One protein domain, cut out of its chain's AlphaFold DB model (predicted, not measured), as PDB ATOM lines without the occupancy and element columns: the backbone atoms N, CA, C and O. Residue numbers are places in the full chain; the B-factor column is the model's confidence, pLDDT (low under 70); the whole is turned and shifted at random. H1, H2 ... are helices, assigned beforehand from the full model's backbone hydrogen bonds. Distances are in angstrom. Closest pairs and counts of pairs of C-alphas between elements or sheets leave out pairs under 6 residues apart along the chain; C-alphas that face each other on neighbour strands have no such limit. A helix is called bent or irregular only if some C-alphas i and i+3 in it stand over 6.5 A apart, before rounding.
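This is residues 27 to 212 of the 224 residues of an uncharacterized protein of Methyloglobulus sp (UniProt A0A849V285). Two long helices, H4 and H5, joined by a tight turn, spread as a V; H2a crosses its opening, and H1 packs on both arms. H3 runs side by side with H4 on the side away from H5, while H7 and H8 pack on H5 and H9 lies at the far edge beyond them. The printed part has 186 residues with nine named helices, H1 to H9 in chain order, and no named strand: all helix. It is compact, with a radius of gyration of the C-alphas of 16.9 A and spans of 50 by 39 by 31 A.

Find C-alpha 98 at (181.096, 133.343, 172.409); from there H4, residues 98 to 125, runs 41.6 A to C-alpha 125 at (141.128, 126.383, 181.455). H5, residues 127 to 151, spans 33.6 A and is irregular, with C-alphas 145 and 148 7.6 A apart and a kink of 51 degrees near residue 145. H2, residues 45 to 72, was assigned as one helix by its hydrogen bonds but is bent, with C-alphas 56 and 59 7.1 A apart; its arms are H2a, residues 45 to 56, and H2b, residues 59 to 72. Look for H1 at residues 29 to 41, H3 at 79 to 92, 20.0 A long, H6 at 159 to 163, H7 at 171 to 182, H8 at 191 to 199 and H9 at 204 to 210, ending at (136.571, 135.755, 157.119).

Start at H4: with H1 and H5 it makes an up-and-down bundle, each helix running against the one before. H4 and H5 form a hairpin, closest at C-alphas 123 and 129, 5.0 A. H5 is the hub, touching H1, H2a, H4, H7 and H8; its closest C-alphas to H2a are Gly 143 and Ala 49, 4.0 A, and to H7 His 145 and Gly 171, 3.9 A. H3 and H4 form a hairpin at a shallow tilt of 16 degrees, closest at C-alphas 90 and 104, 5.2 A. H2b and H3 only just touch, with 3 pairs of C-alphas within 8 A. H6 is close to H2a but not clearly touching, and so is H9 to H8. Every O i to N i+4 pair is within hydrogen-bond range in H1, H2a, H3, H6 and H7; the counts are 9 of 10 in H2b, 23 of 24 in H4, 15 of 21 in H5, 4 of 5 in H8 and 1 of 3 in H9, where 1 of 4 O i to N i+3 pairs is within range.

The C-alphas farthest apart, Ser 72 and Gln 203, are 51.8 A apart. The printed part has no cut, and no link is long. Mean pLDDT of the printed part is 87.5; look for values under 70 at residues 42 to 43, 195 and 197 to 212.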
ATOM      1  N   LEU A  27     154.869 129.761 190.034       88.69
ATOM      2  CA  LEU A  27     154.157 130.998 189.728       88.69
ATOM      3  C   LEU A  27     152.651 130.745 189.672       88.69
ATOM      4  O   LEU A  27     152.176 129.881 188.915       88.69
ATOM      5  N   ASN A  28     151.884 131.542 190.413       92.38
ATOM      6  CA  ASN A  28     150.445 131.632 190.190       92.38
ATOM      7  C   ASN A  28     150.141 132.330 188.847       92.38
ATOM      8  O   ASN A  28     151.047 132.798 188.156       92.38
ATOM      9  N   ASP A  29     148.873 132.360 188.436       92.69
ATOM     10  CA  ASP A  29     148.493 132.899 187.122       92.69
ATOM     11  C   ASP A  29     148.856 134.377 186.976       92.69
ATOM     12  O   ASP A  29     149.420 134.769 185.959       92.69
ATOM     13  N   HIS A  30     148.622 135.189 188.006       92.50
ATOM     14  CA  HIS A  30     148.983 136.603 187.977       92.50
ATOM     15  C   HIS A  30     150.499 136.797 187.845       92.50
ATOM     16  O   HIS A  30     150.954 137.513 186.956       92.50
ATOM     17  N   GLU A  31     151.283 136.095 188.666       93.69
ATOM     18  CA  GLU A  31     152.749 136.176 188.657       93.69
ATOM     19  C   GLU A  31     153.351 135.695 187.333       93.69
ATOM     20  O   GLU A  31     154.314 136.280 186.840       93.69
ATOM     21  N   LEU A  32     152.793 134.637 186.733       93.75
ATOM     22  CA  LEU A  32     153.244 134.124 185.441       93.75
ATOM     23  C   LEU A  32     153.052 135.168 184.341       93.75
ATOM     24  O   LEU A  32     153.966 135.421 183.557       93.75
ATOM     25  N   PHE A  33     151.871 135.780 184.287       93.00
ATOM     26  CA  PHE A  33     151.535 136.770 183.273       93.00
ATOM     27  C   PHE A  33     152.313 138.066 183.464       93.00
ATOM     28  O   PHE A  33     152.843 138.598 182.489       93.00
ATOM     29  N   GLU A  34     152.450 138.538 184.705       91.88
ATOM     30  CA  GLU A  34     153.294 139.687 185.026       91.88
ATOM     31  C   GLU A  34     154.744 139.413 184.618       91.88
ATOM     32  O   GLU A  34     155.348 140.211 183.903       91.88
ATOM     33  N   TYR A  35     155.293 138.250 184.981       91.75
ATOM     34  CA  TYR A  35     156.659 137.883 184.626       91.75
ATOM     35  C   TYR A  35     156.860 137.875 183.107       91.75
ATOM     36  O   TYR A  35     157.746 138.569 182.606       91.75
ATOM     37  N   ILE A  36     156.005 137.181 182.349       91.81
ATOM     38  CA  ILE A  36     156.085 137.154 180.880       91.81
ATOM     39  C   ILE A  36     155.911 138.565 180.295       91.81
ATOM     40  O   ILE A  36     156.686 138.969 179.430       91.81
ATOM     41  N   GLY A  37     154.949 139.346 180.787       89.06
ATOM     42  CA  GLY A  37     154.739 140.729 180.362       89.06
ATOM     43  C   GLY A  37     155.981 141.592 180.585       89.06
ATOM     44  O   GLY A  37     156.409 142.319 179.688       89.06
ATOM     45  N   THR A  38     156.646 141.469 181.737       88.19
ATOM     46  CA  THR A  38     157.893 142.204 182.007       88.19
ATOM     47  C   THR A  38     159.029 141.794 181.074       88.19
ATOM     48  O   THR A  38     159.794 142.670 180.657       88.19
ATOM     49  N   LEU A  39     159.096 140.517 180.670       87.44
ATOM     50  CA  LEU A  39     160.067 140.035 179.687       87.44
ATOM     51  C   LEU A  39     159.902 140.700 178.319       87.44
ATOM     52  O   LEU A  39     160.866 140.688 177.568       87.44
ATOM     53  N   PHE A  40     158.755 141.289 177.971       80.75
ATOM     54  CA  PHE A  40     158.549 141.907 176.650       80.75
ATOM     55  C   PHE A  40     158.260 143.413 176.693       80.75
ATOM     56  O   PHE A  40     158.617 144.121 175.754       80.75
ATOM     57  N   SER A  41     157.767 143.936 177.819       75.06
ATOM     58  CA  SER A  41     157.347 145.339 178.002       75.06
ATOM     59  C   SER A  41     158.406 146.402 177.678       75.06
ATOM     60  O   SER A  41     158.071 147.529 177.319       75.06
ATOM     61  N   LYS A  42     159.696 146.070 177.816       67.06
ATOM     62  CA  LYS A  42     160.827 146.996 177.606       67.06
ATOM     63  C   LYS A  42     161.700 146.624 176.416       67.06
ATOM     64  O   LYS A  42     162.750 147.235 176.202       67.06
ATOM     65  N   ASN A  43     161.314 145.592 175.676       64.81
ATOM     66  CA  ASN A  43     162.220 144.943 174.756       64.81
ATOM     67  C   ASN A  43     162.091 145.472 173.330       64.81
ATOM     68  O   ASN A  43     161.014 145.763 172.819       64.81
ATOM     69  N   LYS A  44     163.254 145.644 172.693       82.44
ATOM     70  CA  LYS A  44     163.350 146.123 171.312       82.44
ATOM     71  C   LYS A  44     162.697 145.096 170.376       82.44
ATOM     72  O   LYS A  44     162.801 143.905 170.667       82.44
ATOM     73  N   PRO A  45     162.165 145.513 169.211       89.31
ATOM     74  CA  PRO A  45     161.604 144.611 168.197       89.31
ATOM     75  C   PRO A  45     162.464 143.372 167.902       89.31
ATOM     76  O   PRO A  45     161.946 142.276 167.733       89.31
ATOM     77  N   VAL A  46     163.790 143.521 167.935       90.75
ATOM     78  CA  VAL A  46     164.764 142.428 167.786       90.75
ATOM     79  C   VAL A  46     164.564 141.300 168.807       90.75
ATOM     80  O   VAL A  46     164.605 140.132 168.442       90.75
ATOM     81  N   VAL A  47     164.350 141.617 170.083       91.00
ATOM     82  CA  VAL A  47     164.182 140.600 171.135       91.00
ATOM     83  C   VAL A  47     162.871 139.843 170.931       91.00
ATOM     84  O   VAL A  47     162.861 138.616 170.990       91.00
ATOM     85  N   SER A  48     161.790 140.557 170.605       92.94
ATOM     86  CA  SER A  48     160.502 139.944 170.261       92.94
ATOM     87  C   SER A  48     160.608 139.070 169.005       92.94
ATOM     88  O   SER A  48     160.061 137.974 168.978       92.94
ATOM     89  N   ALA A  49     161.370 139.486 167.987       95.00
ATOM     90  CA  ALA A  49     161.625 138.676 166.794       95.00
ATOM     91  C   ALA A  49     162.364 137.369 167.126       95.00
ATOM     92  O   ALA A  49     161.963 136.298 166.676       95.00
ATOM     93  N   LEU A  50     163.420 137.431 167.944       95.44
ATOM     94  CA  LEU A  50     164.152 136.240 168.391       95.44
ATOM     95  C   LEU A  50     163.259 135.310 169.222       95.44
ATOM     96  O   LEU A  50     163.302 134.094 169.049       95.44
ATOM     97  N   PHE A  51     162.407 135.873 170.075       95.75
ATOM     98  CA  PHE A  51     161.410 135.109 170.812       95.75
ATOM     99  C   PHE A  51     160.421 134.379 169.888       95.75
ATOM    100  O   PHE A  51     160.160 133.196 170.091       95.75
ATOM    101  N   LEU A  52     159.913 135.044 168.847       96.38
ATOM    102  CA  LEU A  52     158.995 134.435 167.878       96.38
ATOM    103  C   LEU A  52     159.637 133.250 167.137       96.38
ATOM    104  O   LEU A  52     158.968 132.245 166.895       96.38
ATOM    105  N   VAL A  53     160.945 133.312 166.857       97.00
ATOM    106  CA  VAL A  53     161.686 132.158 166.317       97.00
ATOM    107  C   VAL A  53     161.699 130.990 167.302       97.00
ATOM    108  O   VAL A  53     161.494 129.843 166.898       97.00
ATOM    109  N   ALA A  54     161.902 131.257 168.595       97.19
ATOM    110  CA  ALA A  54     161.847 130.215 169.617       97.19
ATOM    111  C   ALA A  54     160.446 129.608 169.752       97.19
ATOM    112  O   ALA A  54     160.342 128.390 169.874       97.19
ATOM    113  N   MET A  55     159.390 130.425 169.684       97.00
ATOM    114  CA  MET A  55     157.996 129.967 169.727       97.00
ATOM    115  C   MET A  55     157.677 128.979 168.603       97.00
ATOM    116  O   MET A  55     157.171 127.896 168.886       97.00
ATOM    117  N   GLU A  56     158.033 129.300 167.355       96.56
ATOM    118  CA  GLU A  56     157.809 128.406 166.205       96.56
ATOM    119  C   GLU A  56     158.573 127.081 166.340       96.56
ATOM    120  O   GLU A  56     158.077 126.012 165.999       96.56
ATOM    121  N   ASN A  57     159.792 127.127 166.880       96.75
ATOM    122  CA  ASN A  57     160.648 125.946 166.989       96.75
ATOM    123  C   ASN A  57     160.422 125.134 168.280       96.75
ATOM    124  O   ASN A  57     160.935 124.014 168.414       96.75
ATOM    125  N   LEU A  58     159.658 125.664 169.241       96.69
ATOM    126  CA  LEU A  58     159.403 125.024 170.528       96.69
ATOM    127  C   LEU A  58     158.709 123.657 170.398       96.69
ATOM    128  O   LEU A  58     159.169 122.734 171.071       96.69
ATOM    129  N   PRO A  59     157.680 123.447 169.546       95.19
ATOM    130  CA  PRO A  59     157.009 122.150 169.432       95.19
ATOM    131  C   PRO A  59     157.959 121.008 169.059       95.19
ATOM    132  O   PRO A  59     157.906 119.932 169.657       95.19
ATOM    133  N   PHE A  60     158.887 121.246 168.125       94.12
ATOM    134  CA  PHE A  60     159.898 120.256 167.749       94.12
ATOM    135  C   PHE A  60     160.856 119.958 168.910       94.12
ATOM    136  O   PHE A  60     161.156 118.795 169.205       94.12
ATOM    137  N   ARG A  61     161.314 121.000 169.614       93.38
ATOM    138  CA  ARG A  61     162.183 120.845 170.789       93.38
ATOM    139  C   ARG A  61     161.473 120.088 171.912       93.38
ATOM    140  O   ARG A  61     162.059 119.163 172.477       93.38
ATOM    141  N   TYR A  62     160.210 120.413 172.180       95.19
ATOM    142  CA  TYR A  62     159.377 119.730 173.164       95.19
ATOM    143  C   TYR A  62     159.160 118.259 172.798       95.19
ATOM    144  O   TYR A  62     159.345 117.397 173.652       95.19
ATOM    145  N   ALA A  63     158.871 117.936 171.534       93.75
ATOM    146  CA  ALA A  63     158.712 116.551 171.089       93.75
ATOM    147  C   ALA A  63     159.981 115.708 171.331       93.75
ATOM    148  O   ALA A  63     159.903 114.578 171.826       93.75
ATOM    149  N   ASN A  64     161.160 116.269 171.041       92.25
ATOM    150  CA  ASN A  64     162.441 115.607 171.297       92.25
ATOM    151  C   ASN A  64     162.722 115.444 172.797       92.25
ATOM    152  O   ASN A  64     163.097 114.353 173.233       92.25
ATOM    153  N   PHE A  65     162.495 116.497 173.588       93.25
ATOM    154  CA  PHE A  65     162.606 116.457 175.046       93.25
ATOM    155  C   PHE A  65     161.686 115.389 175.649       93.25
ATOM    156  O   PHE A  65     162.148 114.511 176.377       93.25
ATOM    157  N   HIS A  66     160.407 115.408 175.280       91.88
ATOM    158  CA  HIS A  66     159.394 114.477 175.762       91.88
ATOM    159  C   HIS A  66     159.804 113.027 175.468       91.88
ATOM    160  O   HIS A  66     159.840 112.187 176.368       91.88
ATOM    161  N   LYS A  67     160.222 112.733 174.229       91.25
ATOM    162  CA  LYS A  67     160.708 111.399 173.835       91.25
ATOM    163  C   LYS A  67     161.944 110.956 174.625       91.25
ATOM    164  O   LYS A  67     162.068 109.770 174.937       91.25
ATOM    165  N   ALA A  68     162.858 111.874 174.933       89.25
ATOM    166  CA  ALA A  68     164.050 111.578 175.724       89.25
ATOM    167  C   ALA A  68     163.711 111.311 177.201       89.25
ATOM    168  O   ALA A  68     164.206 110.339 177.777       89.25
ATOM    169  N   MET A  69     162.831 112.117 177.802       89.81
ATOM    170  CA  MET A  69     162.475 111.999 179.221       89.81
ATOM    171  C   MET A  69     161.617 110.781 179.537       89.81
ATOM    172  O   MET A  69     161.774 110.199 180.610       89.81
ATOM    173  N   LEU A  70     160.813 110.301 178.583       83.94
ATOM    174  CA  LEU A  70     160.131 109.009 178.714       83.94
ATOM    175  C   LEU A  70     161.103 107.844 178.972       83.94
ATOM    176  O   LEU A  70     160.708 106.837 179.559       83.94
ATOM    177  N   LYS A  71     162.371 107.970 178.556       85.69
ATOM    178  CA  LYS A  71     163.406 106.948 178.760       85.69
ATOM    179  C   LYS A  71     164.254 107.197 180.006       85.69
ATOM    180  O   LYS A  71     164.524 106.252 180.739       85.69
ATOM    181  N   SER A  72     164.696 108.434 180.231       86.75
ATOM    182  CA  SER A  72     165.643 108.756 181.310       86.75
ATOM    183  C   SER A  72     164.980 109.048 182.657       86.75
ATOM    184  O   SER A  72     165.633 108.891 183.684       86.75
ATOM    185  N   LYS A  73     163.712 109.493 182.663       81.62
ATOM    186  CA  LYS A  73     162.959 109.960 183.844       81.62
ATOM    187  C   LYS A  73     163.663 111.054 184.670       81.62
ATOM    188  O   LYS A  73     163.332 111.232 185.837       81.62
ATOM    189  N   LYS A  74     164.628 111.782 184.089       85.56
ATOM    190  CA  LYS A  74     165.387 112.834 184.797       85.56
ATOM    191  C   LYS A  74     164.525 114.064 185.110       85.56
ATOM    192  O   LYS A  74     164.695 114.660 186.163       85.56
ATOM    193  N   TYR A  75     163.610 114.403 184.205       88.44
ATOM    194  CA  TYR A  75     162.641 115.490 184.349       88.44
ATOM    195  C   TYR A  75     161.236 114.975 184.005       88.44
ATOM    196  O   TYR A  75     161.118 113.989 183.261       88.44
ATOM    197  N   PRO A  76     160.164 115.624 184.493       89.81
ATOM    198  CA  PRO A  76     158.807 115.335 184.047       89.81
ATOM    199  C   PRO A  76     158.674 115.478 182.524       89.81
ATOM    200  O   PRO A  76     159.201 116.413 181.925       89.81
ATOM    201  N   ALA A  77     157.935 114.577 181.872       90.81
ATOM    202  CA  ALA A  77     157.638 114.674 180.440       90.81
ATOM    203  C   ALA A  77     156.497 115.685 180.175       90.81
ATOM    204  O   ALA A  77     155.486 115.366 179.563       90.81
ATOM    205  N   SER A  78     156.637 116.908 180.682       93.12
ATOM    206  CA  SER A  78     155.657 117.997 180.593       93.12
ATOM    207  C   SER A  78     156.337 119.299 180.164       93.12
ATOM    208  O   SER A  78     157.564 119.358 180.072       93.12
ATOM    209  N   MET A  79     155.554 120.343 179.879       94.19
ATOM    210  CA  MET A  79     156.115 121.662 179.570       94.19
ATOM    211  C   MET A  79     156.861 122.254 180.778       94.19
ATOM    212  O   MET A  79     157.940 122.809 180.602       94.19
ATOM    213  N   ASP A  80     156.373 122.044 182.007       91.62
ATOM    214  CA  ASP A  80     157.108 122.399 183.232       91.62
ATOM    215  C   ASP A  80     158.459 121.676 183.327       91.62
ATOM    216  O   ASP A  80     159.480 122.293 183.621       91.62
ATOM    217  N   GLY A  81     158.500 120.381 182.999       91.62
ATOM    218  CA  GLY A  81     159.762 119.644 182.955       91.62
ATOM    219  C   GLY A  81     160.707 120.146 181.859       91.62
ATOM    220  O   GLY A  81     161.924 120.118 182.045       91.62
ATOM    221  N   LEU A  82     160.176 120.652 180.736       93.88
ATOM    222  CA  LEU A  82     160.994 121.325 179.724       93.88
ATOM    223  C   LEU A  82     161.568 122.638 180.270       93.88
ATOM    224  O   LEU A  82     162.739 122.911 180.026       93.88
ATOM    225  N   VAL A  83     160.789 123.422 181.020       93.50
ATOM    226  CA  VAL A  83     161.275 124.640 181.691       93.50
ATOM    227  C   VAL A  83     162.438 124.304 182.625       93.50
ATOM    228  O   VAL A  83     163.502 124.909 182.509       93.50
ATOM    229  N   GLU A  84     162.287 123.292 183.483       90.94
ATOM    230  CA  GLU A  84     163.368 122.821 184.363       90.94
ATOM    231  C   GLU A  84     164.613 122.391 183.578       90.94
ATOM    232  O   GLU A  84     165.738 122.746 183.931       90.94
ATOM    233  N   PHE A  85     164.425 121.639 182.493       91.56
ATOM    234  CA  PHE A  85     165.520 121.215 181.630       91.56
ATOM    235  C   PHE A  85     166.251 122.409 181.012       91.56
ATOM    236  O   PHE A  85     167.474 122.484 181.107       91.56
ATOM    237  N   VAL A  86     165.513 123.358 180.431       91.75
ATOM    238  CA  VAL A  86     166.079 124.547 179.787       91.75
ATOM    239  C   VAL A  86     166.859 125.397 180.786       91.75
ATOM    240  O   VAL A  86     167.944 125.859 180.451       91.75
ATOM    241  N   LEU A  87     166.356 125.581 182.010       89.19
ATOM    242  CA  LEU A  87     167.068 126.348 183.037       89.19
ATOM    243  C   LEU A  87     168.360 125.669 183.488       89.19
ATOM    244  O   LEU A  87     169.378 126.342 183.648       89.19
ATOM    245  N   ASN A  88     168.343 124.344 183.640       88.25
ATOM    246  CA  ASN A  88     169.552 123.590 183.960       88.25
ATOM    247  C   ASN A  88     170.584 123.686 182.829       88.25
ATOM    248  O   ASN A  88     171.743 123.986 183.094       88.25
ATOM    249  N   THR A  89     170.171 123.524 181.570       87.62
ATOM    250  CA  THR A  89     171.088 123.670 180.430       87.62
ATOM    251  C   THR A  89     171.576 125.111 180.264       87.62
ATOM    252  O   THR A  89     172.746 125.338 179.982       87.62
ATOM    253  N   HIS A  90     170.732 126.112 180.518       85.56
ATOM    254  CA  HIS A  90     171.156 127.510 180.551       85.56
ATOM    255  C   HIS A  90     172.265 127.746 181.593       85.56
ATOM    256  O   HIS A  90     173.219 128.473 181.322       85.56
ATOM    257  N   ALA A  91     172.162 127.133 182.778       84.12
ATOM    258  CA  ALA A  91     173.176 127.245 183.826       84.12
ATOM    259  C   ALA A  91     174.522 126.602 183.438       84.12
ATOM    260  O   ALA A  91     175.568 127.064 183.888       84.12
ATOM    261  N   GLU A  92     174.514 125.588 182.569       86.31
ATOM    262  CA  GLU A  92     175.728 124.962 182.025       86.31
ATOM    263  C   GLU A  92     176.480 125.887 181.044       86.31
ATOM    264  O   GLU A  92     177.690 125.749 180.881       86.31
ATOM    265  N   HIS A  93     175.799 126.878 180.454       84.06
ATOM    266  CA  HIS A  93     176.347 127.828 179.472       84.06
ATOM    267  C   HIS A  93     176.645 129.219 180.059       84.06
ATOM    268  O   HIS A  93     176.450 130.241 179.406       84.06
ATOM    269  N   GLN A  94     177.128 129.282 181.302       80.50
ATOM    270  CA  GLN A  94     177.531 130.542 181.955       80.50
ATOM    271  C   GLN A  94     179.020 130.891 181.783       80.50
ATOM    272  O   GLN A  94     179.546 131.742 182.504       80.50
ATOM    273  N   GLY A  95     179.711 130.229 180.852       78.50
ATOM    274  CA  GLY A  95     181.113 130.498 180.534       78.50
ATOM    275  C   GLY A  95     181.346 131.840 179.829       78.50
ATOM    276  O   GLY A  95     180.414 132.558 179.469       78.50
ATOM    277  N   ASP A  96     182.619 132.181 179.614       85.19
ATOM    278  CA  ASP A  96     183.038 133.434 178.961       85.19
ATOM    279  C   ASP A  96     183.316 133.267 177.451       85.19
ATOM    280  O   ASP A  96     183.954 134.118 176.825       85.19
ATOM    281  N   THR A  97     182.876 132.162 176.840       90.94
ATOM    282  CA  THR A  97     183.050 131.945 175.399       90.94
ATOM    283  C   THR A  97     181.893 132.544 174.596       90.94
ATOM    284  O   THR A  97     180.759 132.625 175.063       90.94
ATOM    285  N   LEU A  98     182.154 132.911 173.334       87.75
ATOM    286  CA  LEU A  98     181.096 133.343 172.409       87.75
ATOM    287  C   LEU A  98     180.024 132.255 172.219       87.75
ATOM    288  O   LEU A  98     178.852 132.564 172.026       87.75
ATOM    289  N   HIS A  99     180.426 130.982 172.261       90.06
ATOM    290  CA  HIS A  99     179.497 129.863 172.163       90.06
ATOM    291  C   HIS A  99     178.539 129.826 173.359       90.06
ATOM    292  O   HIS A  99     177.332 129.732 173.152       90.06
ATOM    293  N   ASP A 100     179.061 129.981 174.578       88.50
ATOM    294  CA  ASP A 100     178.247 130.013 175.798       88.50
ATOM    295  C   ASP A 100     177.279 131.198 175.796       88.50
ATOM    296  O   ASP A 100     176.106 131.035 176.114       88.50
ATOM    297  N   GLU A 101     177.721 132.377 175.345       88.31
ATOM    298  CA  GLU A 101     176.847 133.546 175.206       88.31
ATOM    299  C   GLU A 101     175.689 133.296 174.221       88.31
ATOM    300  O   GLU A 101     174.537 133.647 174.498       88.31
ATOM    301  N   ILE A 102     175.987 132.690 173.067       90.50
ATOM    302  CA  ILE A 102     174.997 132.335 172.043       90.50
ATOM    303  C   ILE A 102     173.995 131.318 172.597       90.50
ATOM    304  O   ILE A 102     172.785 131.535 172.496       90.50
ATOM    305  N   GLU A 103     174.476 130.235 173.207       91.31
ATOM    306  CA  GLU A 103     173.612 129.181 173.741       91.31
ATOM    307  C   GLU A 103     172.797 129.668 174.942       91.31
ATOM    308  O   GLU A 103     171.590 129.445 174.979       91.31
ATOM    309  N   SER A 104     173.386 130.420 175.875       89.75
ATOM    310  CA  SER A 104     172.660 131.029 176.997       89.75
ATOM    311  C   SER A 104     171.480 131.873 176.503       89.75
ATOM    312  O   SER A 104     170.340 131.669 176.927       89.75
ATOM    313  N   ARG A 105     171.697 132.756 175.521       90.56
ATOM    314  CA  ARG A 105     170.607 133.557 174.933       90.56
ATOM    315  C   ARG A 105     169.552 132.696 174.261       90.56
ATOM    316  O   ARG A 105     168.359 132.947 174.413       90.56
ATOM    317  N   ARG A 106     169.978 131.684 173.512       93.56
ATOM    318  CA  ARG A 106     169.073 130.753 172.838       93.56
ATOM    319  C   ARG A 106     168.177 130.023 173.840       93.56
ATOM    320  O   ARG A 106     166.965 129.956 173.637       93.56
ATOM    321  N   TRP A 107     168.748 129.517 174.931       92.50
ATOM    322  CA  TRP A 107     167.999 128.849 175.994       92.50
ATOM    323  C   TRP A 107     167.046 129.794 176.714       92.50
ATOM    324  O   TRP A 107     165.914 129.401 176.981       92.50
ATOM    325  N   PHE A 108     167.435 131.051 176.934       91.88
ATOM    326  CA  PHE A 108     166.531 132.070 177.466       91.88
ATOM    327  C   PHE A 108     165.269 132.245 176.600       91.88
ATOM    328  O   PHE A 108     164.157 132.251 177.130       91.88
ATOM    329  N   TYR A 109     165.404 132.320 175.271       95.00
ATOM    330  CA  TYR A 109     164.233 132.452 174.396       95.00
ATOM    331  C   TYR A 109     163.331 131.211 174.425       95.00
ATOM    332  O   TYR A 109     162.111 131.352 174.467       95.00
ATOM    333  N   PHE A 110     163.902 130.002 174.467       96.00
ATOM    334  CA  PHE A 110     163.104 128.778 174.625       96.00
ATOM    335  C   PHE A 110     162.425 128.683 175.995       96.00
ATOM    336  O   PHE A 110     161.298 128.199 176.072       96.00
ATOM    337  N   TYR A 111     163.077 129.159 177.056       95.06
ATOM    338  CA  TYR A 111     162.483 129.256 178.388       95.06
ATOM    339  C   TYR A 111     161.248 130.155 178.366       95.06
ATOM    340  O   TYR A 111     160.161 129.719 178.744       95.06
ATOM    341  N   ALA A 112     161.388 131.376 177.846       94.56
ATOM    342  CA  ALA A 112     160.271 132.303 177.736       94.56
ATOM    343  C   ALA A 112     159.136 131.717 176.873       94.56
ATOM    344  O   ALA A 112     157.962 131.866 177.210       94.56
ATOM    345  N   ALA A 113     159.471 131.031 175.773       96.56
ATOM    346  CA  ALA A 113     158.482 130.426 174.879       96.56
ATOM    347  C   ALA A 113     157.689 129.306 175.576       96.56
ATOM    348  O   ALA A 113     156.467 129.196 175.431       96.56
ATOM    349  N   ALA A 114     158.374 128.491 176.383       96.94
ATOM    350  CA  ALA A 114     157.741 127.470 177.207       96.94
ATOM    351  C   ALA A 114     156.803 128.083 178.260       96.94
ATOM    352  O   ALA A 114     155.680 127.603 178.412       96.94
ATOM    353  N   LEU A 115     157.203 129.180 178.919       96.19
ATOM    354  CA  LEU A 115     156.328 129.904 179.850       96.19
ATOM    355  C   LEU A 115     155.057 130.421 179.168       96.19
ATOM    356  O   LEU A 115     153.965 130.235 179.704       96.19
ATOM    357  N   LEU A 116     155.176 131.019 177.978       96.44
ATOM    358  CA  LEU A 116     154.011 131.495 177.228       96.44
ATOM    359  C   LEU A 116     153.087 130.338 176.817       96.44
ATOM    360  O   LEU A 116     151.867 130.469 176.862       96.44
ATOM    361  N   THR A 117     153.651 129.176 176.486       96.56
ATOM    362  CA  THR A 117     152.861 127.974 176.176       96.56
ATOM    363  C   THR A 117     152.095 127.472 177.404       96.56
ATOM    364  O   THR A 117     150.917 127.136 177.297       96.56
ATOM    365  N   ILE A 118     152.714 127.502 178.589       95.88
ATOM    366  CA  ILE A 118     152.032 127.198 179.857       95.88
ATOM    367  C   ILE A 118     150.925 128.223 180.129       95.88
ATOM    368  O   ILE A 118     149.815 127.828 180.480       95.88
ATOM    369  N   ALA A 119     151.177 129.516 179.914       96.25
ATOM    370  CA  ALA A 119     150.160 130.559 180.057       96.25
ATOM    371  C   ALA A 119     148.956 130.320 179.124       96.25
ATOM    372  O   ALA A 119     147.812 130.427 179.568       96.25
ATOM    373  N   HIS A 120     149.186 129.892 177.876       95.62
ATOM    374  CA  HIS A 120     148.116 129.451 176.971       95.62
ATOM    375  C   HIS A 120     147.316 128.276 177.528       95.62
ATOM    376  O   HIS A 120     146.085 128.316 177.532       95.62
ATOM    377  N   ASP A 121     147.987 127.239 178.026       95.12
ATOM    378  CA  ASP A 121     147.313 126.074 178.603       95.12
ATOM    379  C   ASP A 121     146.480 126.426 179.842       95.12
ATOM    380  O   ASP A 121     145.435 125.809 180.073       95.12
ATOM    381  N   ARG A 122     146.907 127.422 180.628       95.00
ATOM    382  CA  ARG A 122     146.128 127.945 181.757       95.00
ATOM    383  C   ARG A 122     144.934 128.773 181.285       95.00
ATOM    384  O   ARG A 122     143.826 128.516 181.747       95.00
ATOM    385  N   ALA A 123     145.102 129.658 180.304       95.31
ATOM    386  CA  ALA A 123     144.005 130.466 179.758       95.31
ATOM    387  C   ALA A 123     142.909 129.633 179.073       95.31
ATOM    388  O   ALA A 123     141.725 129.950 179.169       95.31
ATOM    389  N   ARG A 124     143.263 128.496 178.456       94.62
ATOM    390  CA  ARG A 124     142.265 127.536 177.947       94.62
ATOM    391  C   ARG A 124     141.365 126.971 179.050       94.62
ATOM    392  O   ARG A 124     140.225 126.612 178.773       94.62
ATOM    393  N   LYS A 125     141.873 126.865 180.280       94.88
ATOM    394  CA  LYS A 125     141.128 126.383 181.455       94.88
ATOM    395  C   LYS A 125     140.446 127.523 182.211       94.88
ATOM    396  O   LYS A 125     139.424 127.285 182.844       94.88
ATOM    397  N   ASN A 126     141.003 128.728 182.132       94.50
ATOM    398  CA  ASN A 126     140.491 129.929 182.771       94.50
ATOM    399  C   ASN A 126     140.428 131.101 181.768       94.50
ATOM    400  O   ASN A 126     141.412 131.829 181.608       94.50
ATOM    401  N   PRO A 127     139.285 131.289 181.079       91.88
ATOM    402  CA  PRO A 127     139.169 132.269 180.003       91.88
ATOM    403  C   PRO A 127     139.380 133.734 180.408       91.88
ATOM    404  O   PRO A 127     139.641 134.560 179.539       91.88
ATOM    405  N   GLU A 128     139.300 134.082 181.695       93.25
ATOM    406  CA  GLU A 128     139.569 135.457 182.152       93.25
ATOM    407  C   GLU A 128     141.025 135.889 181.903       93.25
ATOM    408  O   GLU A 128     141.324 137.074 181.804       93.25
ATOM    409  N   LEU A 129     141.926 134.919 181.724       93.94
ATOM    410  CA  LEU A 129     143.339 135.153 181.443       93.94
ATOM    411  C   LEU A 129     143.618 135.526 179.974       93.94
ATOM    412  O   LEU A 129     144.744 135.897 179.643       93.94
ATOM    413  N   TRP A 130     142.637 135.430 179.068       93.75
ATOM    414  CA  TRP A 130     142.860 135.741 177.650       93.75
ATOM    415  C   TRP A 130     143.233 137.204 177.404       93.75
ATOM    416  O   TRP A 130     144.023 137.460 176.497       93.75
ATOM    417  N   GLU A 131     142.745 138.138 178.224       93.19
ATOM    418  CA  GLU A 131     143.087 139.563 178.101       93.19
ATOM    419  C   GLU A 131     144.593 139.787 178.310       93.19
ATOM    420  O   GLU A 131     145.273 140.348 177.453       93.19
ATOM    421  N   GLY A 132     145.160 139.233 179.386       92.75
ATOM    422  CA  GLY A 132     146.597 139.343 179.652       92.75
ATOM    423  C   GLY A 132     147.455 138.679 178.566       92.75
ATOM    424  O   GLY A 132     148.526 139.176 178.216       92.75
ATOM    425  N   LEU A 133     146.974 137.585 177.964       94.06
ATOM    426  CA  LEU A 133     147.644 136.976 176.812       94.06
ATOM    427  C   LEU A 133     147.579 137.878 175.578       94.06
ATOM    428  O   LEU A 133     148.560 137.956 174.839       94.06
ATOM    429  N   ALA A 134     146.448 138.543 175.340       93.19
ATOM    430  CA  ALA A 134     146.300 139.482 174.239       93.19
ATOM    431  C   ALA A 134     147.276 140.656 174.381       93.19
ATOM    432  O   ALA A 134     147.909 141.040 173.398       93.19
ATOM    433  N   GLU A 135     147.461 141.184 175.593       91.25
ATOM    434  CA  GLU A 135     148.459 142.219 175.874       91.25
ATOM    435  C   GLU A 135     149.881 141.739 175.556       91.25
ATOM    436  O   GLU A 135     150.595 142.409 174.808       91.25
ATOM    437  N   ILE A 136     150.279 140.556 176.040       92.56
ATOM    438  CA  ILE A 136     151.604 139.980 175.755       92.56
ATOM    439  C   ILE A 136     151.812 139.832 174.243       92.56
ATOM    440  O   ILE A 136     152.805 140.313 173.699       92.56
ATOM    441  N   TRP A 137     150.861 139.219 173.536       92.94
ATOM    442  CA  TRP A 137     150.964 139.022 172.089       92.94
ATOM    443  C   TRP A 137     150.969 140.338 171.308       92.94
ATOM    444  O   TRP A 137     151.694 140.448 170.321       92.94
ATOM    445  N   SER A 138     150.242 141.364 171.762       88.75
ATOM    446  CA  SER A 138     150.275 142.686 171.127       88.75
ATOM    447  C   SER A 138     151.676 143.310 171.167       88.75
ATOM    448  O   SER A 138     152.131 143.877 170.172       88.75
ATOM    449  N   GLN A 139     152.416 143.120 172.266       87.56
ATOM    450  CA  GLN A 139     153.804 143.579 172.398       87.56
ATOM    451  C   GLN A 139     154.756 142.811 171.467       87.56
ATOM    452  O   GLN A 139     155.754 143.359 170.989       87.56
ATOM    453  N   LEU A 140     154.445 141.547 171.169       90.75
ATOM    454  CA  LEU A 140     155.250 140.709 170.280       90.75
ATOM    455  C   LEU A 140     155.091 141.072 168.799       90.75
ATOM    456  O   LEU A 140     156.015 140.816 168.025       90.75
ATOM    457  N   MET A 141     153.993 141.722 168.399       88.00
ATOM    458  CA  MET A 141     153.749 142.088 166.995       88.00
ATOM    459  C   MET A 141     154.819 143.021 166.419       88.00
ATOM    460  O   MET A 141     155.181 142.895 165.253       88.00
ATOM    461  N   ALA A 142     155.426 143.886 167.236       85.56
ATOM    462  CA  ALA A 142     156.575 144.683 166.795       85.56
ATOM    463  C   ALA A 142     157.772 143.803 166.376       85.56
ATOM    464  O   ALA A 142     158.524 144.150 165.466       85.56
ATOM    465  N   GLY A 143     157.939 142.643 167.019       91.06
ATOM    466  CA  GLY A 143     158.914 141.633 166.618       91.06
ATOM    467  C   GLY A 143     158.558 140.935 165.315       91.06
ATOM    468  O   GLY A 143     159.463 140.620 164.547       91.06
ATOM    469  N   ALA A 144     157.265 140.755 165.028       91.94
ATOM    470  CA  ALA A 144     156.800 140.172 163.773       91.94
ATOM    471  C   ALA A 144     157.284 140.998 162.570       91.94
ATOM    472  O   ALA A 144     157.887 140.457 161.646       91.94
ATOM    473  N   HIS A 145     157.143 142.322 162.652       90.50
ATOM    474  CA  HIS A 145     157.643 143.246 161.633       90.50
ATOM    475  C   HIS A 145     159.168 143.173 161.454       90.50
ATOM    476  O   HIS A 145     159.703 143.279 160.352       90.50
ATOM    477  N   ALA A 146     159.899 142.993 162.556       92.75
ATOM    478  CA  ALA A 146     161.358 142.964 162.563       92.75
ATOM    479  C   ALA A 146     161.958 141.577 162.263       92.75
ATOM    480  O   ALA A 146     163.191 141.476 162.173       92.75
ATOM    481  N   LEU A 147     161.133 140.527 162.112       93.50
ATOM    482  CA  LEU A 147     161.562 139.129 161.970       93.50
ATOM    483  C   LEU A 147     162.649 138.991 160.916       93.50
ATOM    484  O   LEU A 147     163.763 138.583 161.244       93.50
ATOM    485  N   ARG A 148     162.370 139.410 159.674       92.88
ATOM    486  CA  ARG A 148     163.297 139.152 158.571       92.88
ATOM    487  C   ARG A 148     164.648 139.828 158.759       92.88
ATOM    488  O   ARG A 148     165.690 139.191 158.638       92.88
ATOM    489  N   SER A 149     164.632 141.109 159.122       91.31
ATOM    490  CA  SER A 149     165.864 141.855 159.387       91.31
ATOM    491  C   SER A 149     166.658 141.295 160.568       91.31
ATOM    492  O   SER A 149     167.875 141.454 160.609       91.31
ATOM    493  N   THR A 150     165.988 140.639 161.519       93.31
ATOM    494  CA  THR A 150     166.618 140.105 162.728       93.31
ATOM    495  C   THR A 150     167.247 138.735 162.490       93.31
ATOM    496  O   THR A 150     168.400 138.520 162.870       93.31
ATOM    497  N   ILE A 151     166.523 137.808 161.852       92.12
ATOM    498  CA  ILE A 151     166.984 136.422 161.671       92.12
ATOM    499  C   ILE A 151     168.239 136.325 160.793       92.12
ATOM    500  O   ILE A 151     169.104 135.500 161.063       92.12
ATOM    501  N   ASP A 152     168.403 137.222 159.819       86.75
ATOM    502  CA  ASP A 152     169.560 137.228 158.909       86.75
ATOM    503  C   ASP A 152     170.856 137.766 159.543       86.75
ATOM    504  O   ASP A 152     171.959 137.604 159.002       86.75
ATOM    505  N   GLN A 153     170.729 138.462 160.674       89.38
ATOM    506  CA  GLN A 153     171.836 139.144 161.348       89.38
ATOM    507  C   GLN A 153     172.327 138.400 162.590       89.38
ATOM    508  O   GLN A 153     173.380 138.740 163.130       89.38
ATOM    509  N   THR A 154     171.585 137.391 163.041       89.31
ATOM    510  CA  THR A 154     171.889 136.641 164.257       89.31
ATOM    511  C   THR A 154     172.512 135.283 163.948       89.31
ATOM    512  O   THR A 154     172.182 134.638 162.959       89.31
ATOM    513  N   SER A 155     173.402 134.826 164.827       89.62
ATOM    514  CA  SER A 155     173.959 133.466 164.816       89.62
ATOM    515  C   SER A 155     173.306 132.547 165.854       89.62
ATOM    516  O   SER A 155     173.814 131.460 166.105       89.62
ATOM    517  N   LEU A 156     172.219 132.990 166.499       93.50
ATOM    518  CA  LEU A 156     171.525 132.223 167.545       93.50
ATOM    519  C   LEU A 156     170.834 130.964 166.998       93.50
ATOM    520  O   LEU A 156     170.774 129.926 167.666       93.50
ATOM    521  N   TRP A 157     170.311 131.063 165.781       94.38
ATOM    522  CA  TRP A 157     169.478 130.038 165.165       94.38
ATOM    523  C   TRP A 157     170.269 129.266 164.125       94.38
ATOM    524  O   TRP A 157     171.063 129.833 163.372       94.38
ATOM    525  N   ASN A 158     170.049 127.956 164.077       92.81
ATOM    526  CA  ASN A 158     170.625 127.144 163.016       92.81
ATOM    527  C   ASN A 158     169.801 127.278 161.721       92.81
ATOM    528  O   ASN A 158     168.672 127.769 161.723       92.81
ATOM    529  N   ALA A 159     170.360 126.812 160.602       92.75
ATOM    530  CA  ALA A 159     169.716 126.939 159.294       92.75
ATOM    531  C   ALA A 159     168.322 126.286 159.231       92.75
ATOM    532  O   ALA A 159     167.448 126.795 158.539       92.75
ATOM    533  N   HIS A 160     168.104 125.193 159.968       92.00
ATOM    534  CA  HIS A 160     166.809 124.515 160.008       92.00
ATOM    535  C   HIS A 160     165.752 125.351 160.741       92.00
ATOM    536  O   HIS A 160     164.627 125.457 160.272       92.00
ATOM    537  N   GLU A 161     166.108 125.978 161.862       93.69
ATOM    538  CA  GLU A 161     165.190 126.827 162.637       93.69
ATOM    539  C   GLU A 161     164.817 128.120 161.905       93.69
ATOM    540  O   GLU A 161     163.723 128.645 162.099       93.69
ATOM    541  N   VAL A 162     165.715 128.626 161.055       93.94
ATOM    542  CA  VAL A 162     165.467 129.806 160.212       93.94
ATOM    543  C   VAL A 162     164.668 129.447 158.954       93.94
ATOM    544  O   VAL A 162     163.953 130.294 158.425       93.94
ATOM    545  N   PHE A 163     164.747 128.200 158.476       91.62
ATOM    546  CA  PHE A 163     164.118 127.777 157.220       91.62
ATOM    547  C   PHE A 163     162.597 127.979 157.200       91.62
ATOM    548  O   PHE A 163     162.049 128.362 156.168       91.62
ATOM    549  N   THR A 164     161.920 127.809 158.339       89.75
ATOM    550  CA  THR A 164     160.468 128.035 158.466       89.75
ATOM    551  C   THR A 164     160.052 129.478 158.152       89.75
ATOM    552  O   THR A 164     158.913 129.730 157.779       89.75
ATOM    553  N   PHE A 165     160.988 130.425 158.235       94.25
ATOM    554  CA  PHE A 165     160.774 131.847 157.959       94.25
ATOM    555  C   PHE A 165     161.241 132.259 156.549       94.25
ATOM    556  O   PHE A 165     161.347 133.449 156.257       94.25
ATOM    557  N   SER A 166     161.563 131.299 155.674       92.62
ATOM    558  CA  SER A 166     162.129 131.566 154.341       92.62
ATOM    559  C   SER A 166     161.205 132.365 153.418       92.62
ATOM    560  O   SER A 166     161.703 133.179 152.644       92.62
ATOM    561  N   GLU A 167     159.889 132.191 153.554       92.62
ATOM    562  CA  GLU A 167     158.870 132.897 152.764       92.62
ATOM    563  C   GLU A 167     158.615 134.339 153.233       92.62
ATOM    564  O   GLU A 167     157.953 135.109 152.543       92.62
ATOM    565  N   ILE A 168     159.148 134.740 154.392       94.06
ATOM    566  CA  ILE A 168     159.031 136.118 154.878       94.06
ATOM    567  C   ILE A 168     160.048 136.979 154.132       94.06
ATOM    568  O   ILE A 168     161.257 136.834 154.336       94.06
ATOM    569  N   GLN A 169     159.578 137.911 153.303       92.69
ATOM    570  CA  GLN A 169     160.450 138.790 152.517       92.69
ATOM    571  C   GLN A 169     160.575 140.182 153.139       92.69
ATOM    572  O   GLN A 169     161.605 140.842 152.999       92.69
ATOM    573  N   ASN A 170     159.544 140.633 153.850       90.12
ATOM    574  CA  ASN A 170     159.487 141.953 154.471       90.12
ATOM    575  C   ASN A 170     158.734 141.916 155.818       90.12
ATOM    576  O   ASN A 170     158.332 140.853 156.293       90.12
ATOM    577  N   GLY A 171     158.572 143.079 156.456       89.00
ATOM    578  CA  GLY A 171     157.895 143.175 157.752       89.00
ATOM    579  C   GLY A 171     156.417 142.787 157.709       89.00
ATOM    580  O   GLY A 171     155.955 142.105 158.617       89.00
ATOM    581  N   VAL A 172     155.710 143.119 156.623       88.56
ATOM    582  CA  VAL A 172     154.293 142.766 156.427       88.56
ATOM    583  C   VAL A 172     154.119 141.250 156.305       88.56
ATOM    584  O   VAL A 172     153.177 140.690 156.858       88.56
ATOM    585  N   ASP A 173     155.036 140.551 155.636       91.00
ATOM    586  CA  ASP A 173     154.980 139.085 155.563       91.00
ATOM    587  C   ASP A 173     155.207 138.442 156.938       91.00
ATOM    588  O   ASP A 173     154.581 137.435 157.265       91.00
ATOM    589  N   GLY A 174     156.083 139.025 157.764       93.00
ATOM    590  CA  GLY A 174     156.358 138.516 159.110       93.00
ATOM    591  C   GLY A 174     155.167 138.706 160.038       93.00
ATOM    592  O   GLY A 174     154.780 137.805 160.777       93.00
ATOM    593  N   GLU A 175     154.530 139.856 159.919       90.75
ATOM    594  CA  GLU A 175     153.243 140.189 160.507       90.75
ATOM    595  C   GLU A 175     152.123 139.216 160.104       90.75
ATOM    596  O   GLU A 175     151.466 138.651 160.985       90.75
ATOM    597  N   LYS A 176     151.961 138.951 158.797       88.06
ATOM    598  CA  LYS A 176     151.037 137.934 158.256       88.06
ATOM    599  C   LYS A 176     151.315 136.568 158.876       88.06
ATOM    600  O   LYS A 176     150.404 135.957 159.428       88.06
ATOM    601  N   PHE A 177     152.571 136.123 158.818       92.31
ATOM    602  CA  PHE A 177     153.003 134.829 159.335       92.31
ATOM    603  C   PHE A 177     152.649 134.672 160.814       92.31
ATOM    604  O   PHE A 177     152.033 133.680 161.201       92.31
ATOM    605  N   VAL A 178     152.984 135.660 161.648       92.62
ATOM    606  CA  VAL A 178     152.680 135.596 163.081       92.62
ATOM    607  C   VAL A 178     151.174 135.542 163.310       92.62
ATOM    608  O   VAL A 178     150.721 134.677 164.051       92.62
ATOM    609  N   ALA A 179     150.387 136.388 162.646       89.38
ATOM    610  CA  ALA A 179     148.936 136.409 162.817       89.38
ATOM    611  C   ALA A 179     148.252 135.102 162.360       89.38
ATOM    612  O   ALA A 179     147.293 134.650 162.992       89.38
ATOM    613  N   SER A 180     148.734 134.473 161.282       87.00
ATOM    614  CA  SER A 180     148.110 133.276 160.706       87.00
ATOM    615  C   SER A 180     148.625 131.958 161.286       87.00
ATOM    616  O   SER A 180     147.863 130.989 161.357       87.00
ATOM    617  N   VAL A 181     149.901 131.895 161.672       90.81
ATOM    618  CA  VAL A 181     150.581 130.656 162.091       90.81
ATOM    619  C   VAL A 181     150.757 130.600 163.603       90.81
ATOM    620  O   VAL A 181     150.362 129.614 164.221       90.81
ATOM    621  N   LEU A 182     151.309 131.658 164.204       93.25
ATOM    622  CA  LEU A 182     151.728 131.644 165.608       93.25
ATOM    623  C   LEU A 182     150.658 132.143 166.583       93.25
ATOM    624  O   LEU A 182     150.563 131.626 167.697       93.25
ATOM    625  N   LEU A 183     149.859 133.135 166.188       92.06
ATOM    626  CA  LEU A 183     148.850 133.736 167.051       92.06
ATOM    627  C   LEU A 183     147.747 132.703 167.359       92.06
ATOM    628  O   LEU A 183     147.130 132.165 166.422       92.06
ATOM    629  N   PRO A 184     147.453 132.447 168.650       91.31
ATOM    630  CA  PRO A 184     146.379 131.551 169.055       91.31
ATOM    631  C   PRO A 184     145.052 131.961 168.431       91.31
ATOM    632  O   PRO A 184     144.712 133.145 168.371       91.31
ATOM    633  N   LYS A 185     144.273 130.972 167.993       89.81
ATOM    634  CA  LYS A 185     142.994 131.201 167.310       89.81
ATOM    635  C   LYS A 185     142.017 131.992 168.175       89.81
ATOM    636  O   LYS A 185     141.299 132.843 167.664       89.81
ATOM    637  N   GLU A 186     142.048 131.753 169.479       89.88
ATOM    638  CA  GLU A 186     141.232 132.421 170.488       89.88
ATOM    639  C   GLU A 186     141.500 133.934 170.547       89.88
ATOM    640  O   GLU A 186     140.592 134.710 170.831       89.88
ATOM    641  N   LEU A 187     142.721 134.366 170.210       90.94
ATOM    642  CA  LEU A 187     143.121 135.774 170.222       90.94
ATOM    643  C   LEU A 187     142.891 136.489 168.891       90.94
ATOM    644  O   LEU A 187     142.822 137.712 168.871       90.94
ATOM    645  N   ARG A 188     142.723 135.773 167.774       87.00
ATOM    646  CA  ARG A 188     142.593 136.379 166.431       87.00
ATOM    647  C   ARG A 188     141.457 137.397 166.318       87.00
ATOM    648  O   ARG A 188     141.566 138.360 165.568       87.00
ATOM    649  N   ASN A 189     140.384 137.193 167.081       84.00
ATOM    650  CA  ASN A 189     139.211 138.068 167.098       84.00
ATOM    651  C   ASN A 189     139.224 139.104 168.232       84.00
ATOM    652  O   ASN A 189     138.255 139.857 168.374       84.00
ATOM    653  N   HIS A 190     140.288 139.141 169.034       89.06
ATOM    654  CA  HIS A 190     140.439 140.100 170.117       89.06
ATOM    655  C   HIS A 190     140.639 141.514 169.560       89.06
ATOM    656  O   HIS A 190     141.291 141.707 168.530       89.06
ATOM    657  N   GLU A 191     140.098 142.511 170.256       84.75
ATOM    658  CA  GLU A 191     140.072 143.899 169.784       84.75
ATOM    659  C   GLU A 191     141.483 144.451 169.516       84.75
ATOM    660  O   GLU A 191     141.729 145.039 168.462       84.75
ATOM    661  N   ASN A 192     142.441 144.132 170.395       81.81
ATOM    662  CA  ASN A 192     143.859 144.488 170.239       81.81
ATOM    663  C   ASN A 192     144.452 144.068 168.880       81.81
ATOM    664  O   ASN A 192     145.247 144.811 168.305       81.81
ATOM    665  N   PHE A 193     144.059 142.910 168.334       80.81
ATOM    666  CA  PHE A 193     144.557 142.454 167.031       80.81
ATOM    667  C   PHE A 193     143.704 142.962 165.877       80.81
ATOM    668  O   PHE A 193     144.252 143.260 164.822       80.81
ATOM    669  N   LYS A 194     142.391 143.143 166.065       77.25
ATOM    670  CA  LYS A 194     141.529 143.756 165.044       77.25
ATOM    671  C   LYS A 194     141.999 145.161 164.679       77.25
ATOM    672  O   LYS A 194     142.139 145.457 163.496       77.25
ATOM    673  N   GLN A 195     142.283 145.998 165.675       69.31
ATOM    674  CA  GLN A 195     142.763 147.366 165.454       69.31
ATOM    675  C   GLN A 195     144.129 147.386 164.772       69.31
ATOM    676  O   GLN A 195     144.367 148.180 163.863       69.31
ATOM    677  N   TRP A 196     145.015 146.482 165.190       70.44
ATOM    678  CA  TRP A 196     146.339 146.357 164.604       70.44
ATOM    679  C   TRP A 196     146.269 145.918 163.138       70.44
ATOM    680  O   TRP A 196     146.852 146.572 162.278       70.44
ATOM    681  N   LEU A 197     145.465 144.893 162.834       63.06
ATOM    682  CA  LEU A 197     145.244 144.415 161.471       63.06
ATOM    683  C   LEU A 197     144.683 145.526 160.591       63.06
ATOM    684  O   LEU A 197     145.180 145.726 159.491       63.06
ATOM    685  N   GLN A 198     143.695 146.279 161.086       64.88
ATOM    686  CA  GLN A 198     143.049 147.371 160.356       64.88
ATOM    687  C   GLN A 198     143.987 148.523 159.985       64.88
ATOM    688  O   GLN A 198     143.688 149.239 159.026       64.88
ATOM    689  N   ARG A 199     145.105 148.705 160.699       63.53
ATOM    690  CA  ARG A 199     146.031 149.819 160.469       63.53
ATOM    691  C   ARG A 199     146.798 149.704 159.146       63.53
ATOM    692  O   ARG A 199     147.126 150.739 158.576       63.53
ATOM    693  N   ASP A 200     147.006 148.482 158.647       53.47
ATOM    694  CA  ASP A 200     147.881 148.190 157.500       53.47
ATOM    695  C   ASP A 200     147.196 147.356 156.381       53.47
ATOM    696  O   ASP A 200     147.859 146.767 155.525       53.47
ATOM    697  N   LEU A 201     145.853 147.306 156.333       51.34
ATOM    698  CA  LEU A 201     145.116 146.456 155.378       51.34
ATOM    699  C   LEU A 201     145.296 146.857 153.901       51.34
ATOM    700  O   LEU A 201     144.587 147.720 153.379       51.34
ATOM    701  N   GLN A 202     146.111 146.078 153.185       53.97
ATOM    702  CA  GLN A 202     145.768 145.620 151.833       53.97
ATOM    703  C   GLN A 202     144.644 144.562 151.914       53.97
ATOM    704  O   GLN A 202     144.575 143.787 152.868       53.97
ATOM    705  N   GLN A 203     143.757 144.532 150.911       47.84
ATOM    706  CA  GLN A 203     142.512 143.743 150.849       47.84
ATOM    707  C   GLN A 203     142.655 142.257 151.270       47.84
ATOM    708  O   GLN A 203     141.767 141.734 151.935       47.84
ATOM    709  N   GLU A 204     143.786 141.607 150.968       55.25
ATOM    710  CA  GLU A 204     144.050 140.171 151.208       55.25
ATOM    711  C   GLU A 204     143.937 139.724 152.674       55.25
ATOM    712  O   GLU A 204     143.595 138.579 152.962       55.25
ATOM    713  N   PHE A 205     144.223 140.613 153.626       55.44
ATOM    714  CA  PHE A 205     144.145 140.274 155.048       55.44
ATOM    715  C   PHE A 205     142.699 140.127 155.535       55.44
ATOM    716  O   PHE A 205     142.458 139.368 156.467       55.44
ATOM    717  N   ARG A 206     141.724 140.821 154.923       55.72
ATOM    718  CA  ARG A 206     140.311 140.692 155.323       55.72
ATOM    719  C   ARG A 206     139.785 139.284 155.049       55.72
ATOM    720  O   ARG A 206     139.033 138.754 155.864       55.72
ATOM    721  N   ASP A 207     140.238 138.669 153.963       57.03
ATOM    722  CA  ASP A 207     139.752 137.365 153.515       57.03
ATOM    723  C   ASP A 207     140.255 136.223 154.421       57.03
ATOM    724  O   ASP A 207     139.497 135.305 154.734       57.03
ATOM    725  N   LEU A 208     141.484 136.313 154.950       57.72
ATOM    726  CA  LEU A 208     142.050 135.319 155.882       57.72
ATOM    727  C   LEU A 208     141.263 135.194 157.200       57.72
ATOM    728  O   LEU A 208     141.138 134.092 157.728       57.72
ATOM    729  N   PHE A 209     140.700 136.291 157.720       55.97
ATOM    730  CA  PHE A 209     139.903 136.280 158.959       55.97
ATOM    731  C   PHE A 209     138.410 136.017 158.729       55.97
ATOM    732  O   PHE A 209     137.698 135.653 159.664       55.97
ATOM    733  N   GLN A 210     137.927 136.164 157.493       55.09
ATOM    734  CA  GLN A 210     136.571 135.755 157.119       55.09
ATOM    735  C   GLN A 210     136.479 134.241 156.875       55.09
ATOM    736  O   GLN A 210     135.445 133.637 157.166       55.09
ATOM    737  N   LEU A 211     137.568 133.605 156.426       47.53
ATOM    738  CA  LEU A 211     137.619 132.163 156.150       47.53
ATOM    739  C   LEU A 211     137.589 131.269 157.408       47.53
ATOM    740  O   LEU A 211     137.186 130.112 157.301       47.53
ATOM    741  N   ASP A 212     137.918 131.797 158.595       45.91
ATOM    742  CA  ASP A 212     137.790 131.088 159.887       45.91
ATOM    743  C   ASP A 212     136.383 131.236 160.537       45.91
ATOM    744  O   ASP A 212     136.148 130.758 161.647       45.91
TER     745      ASP A 212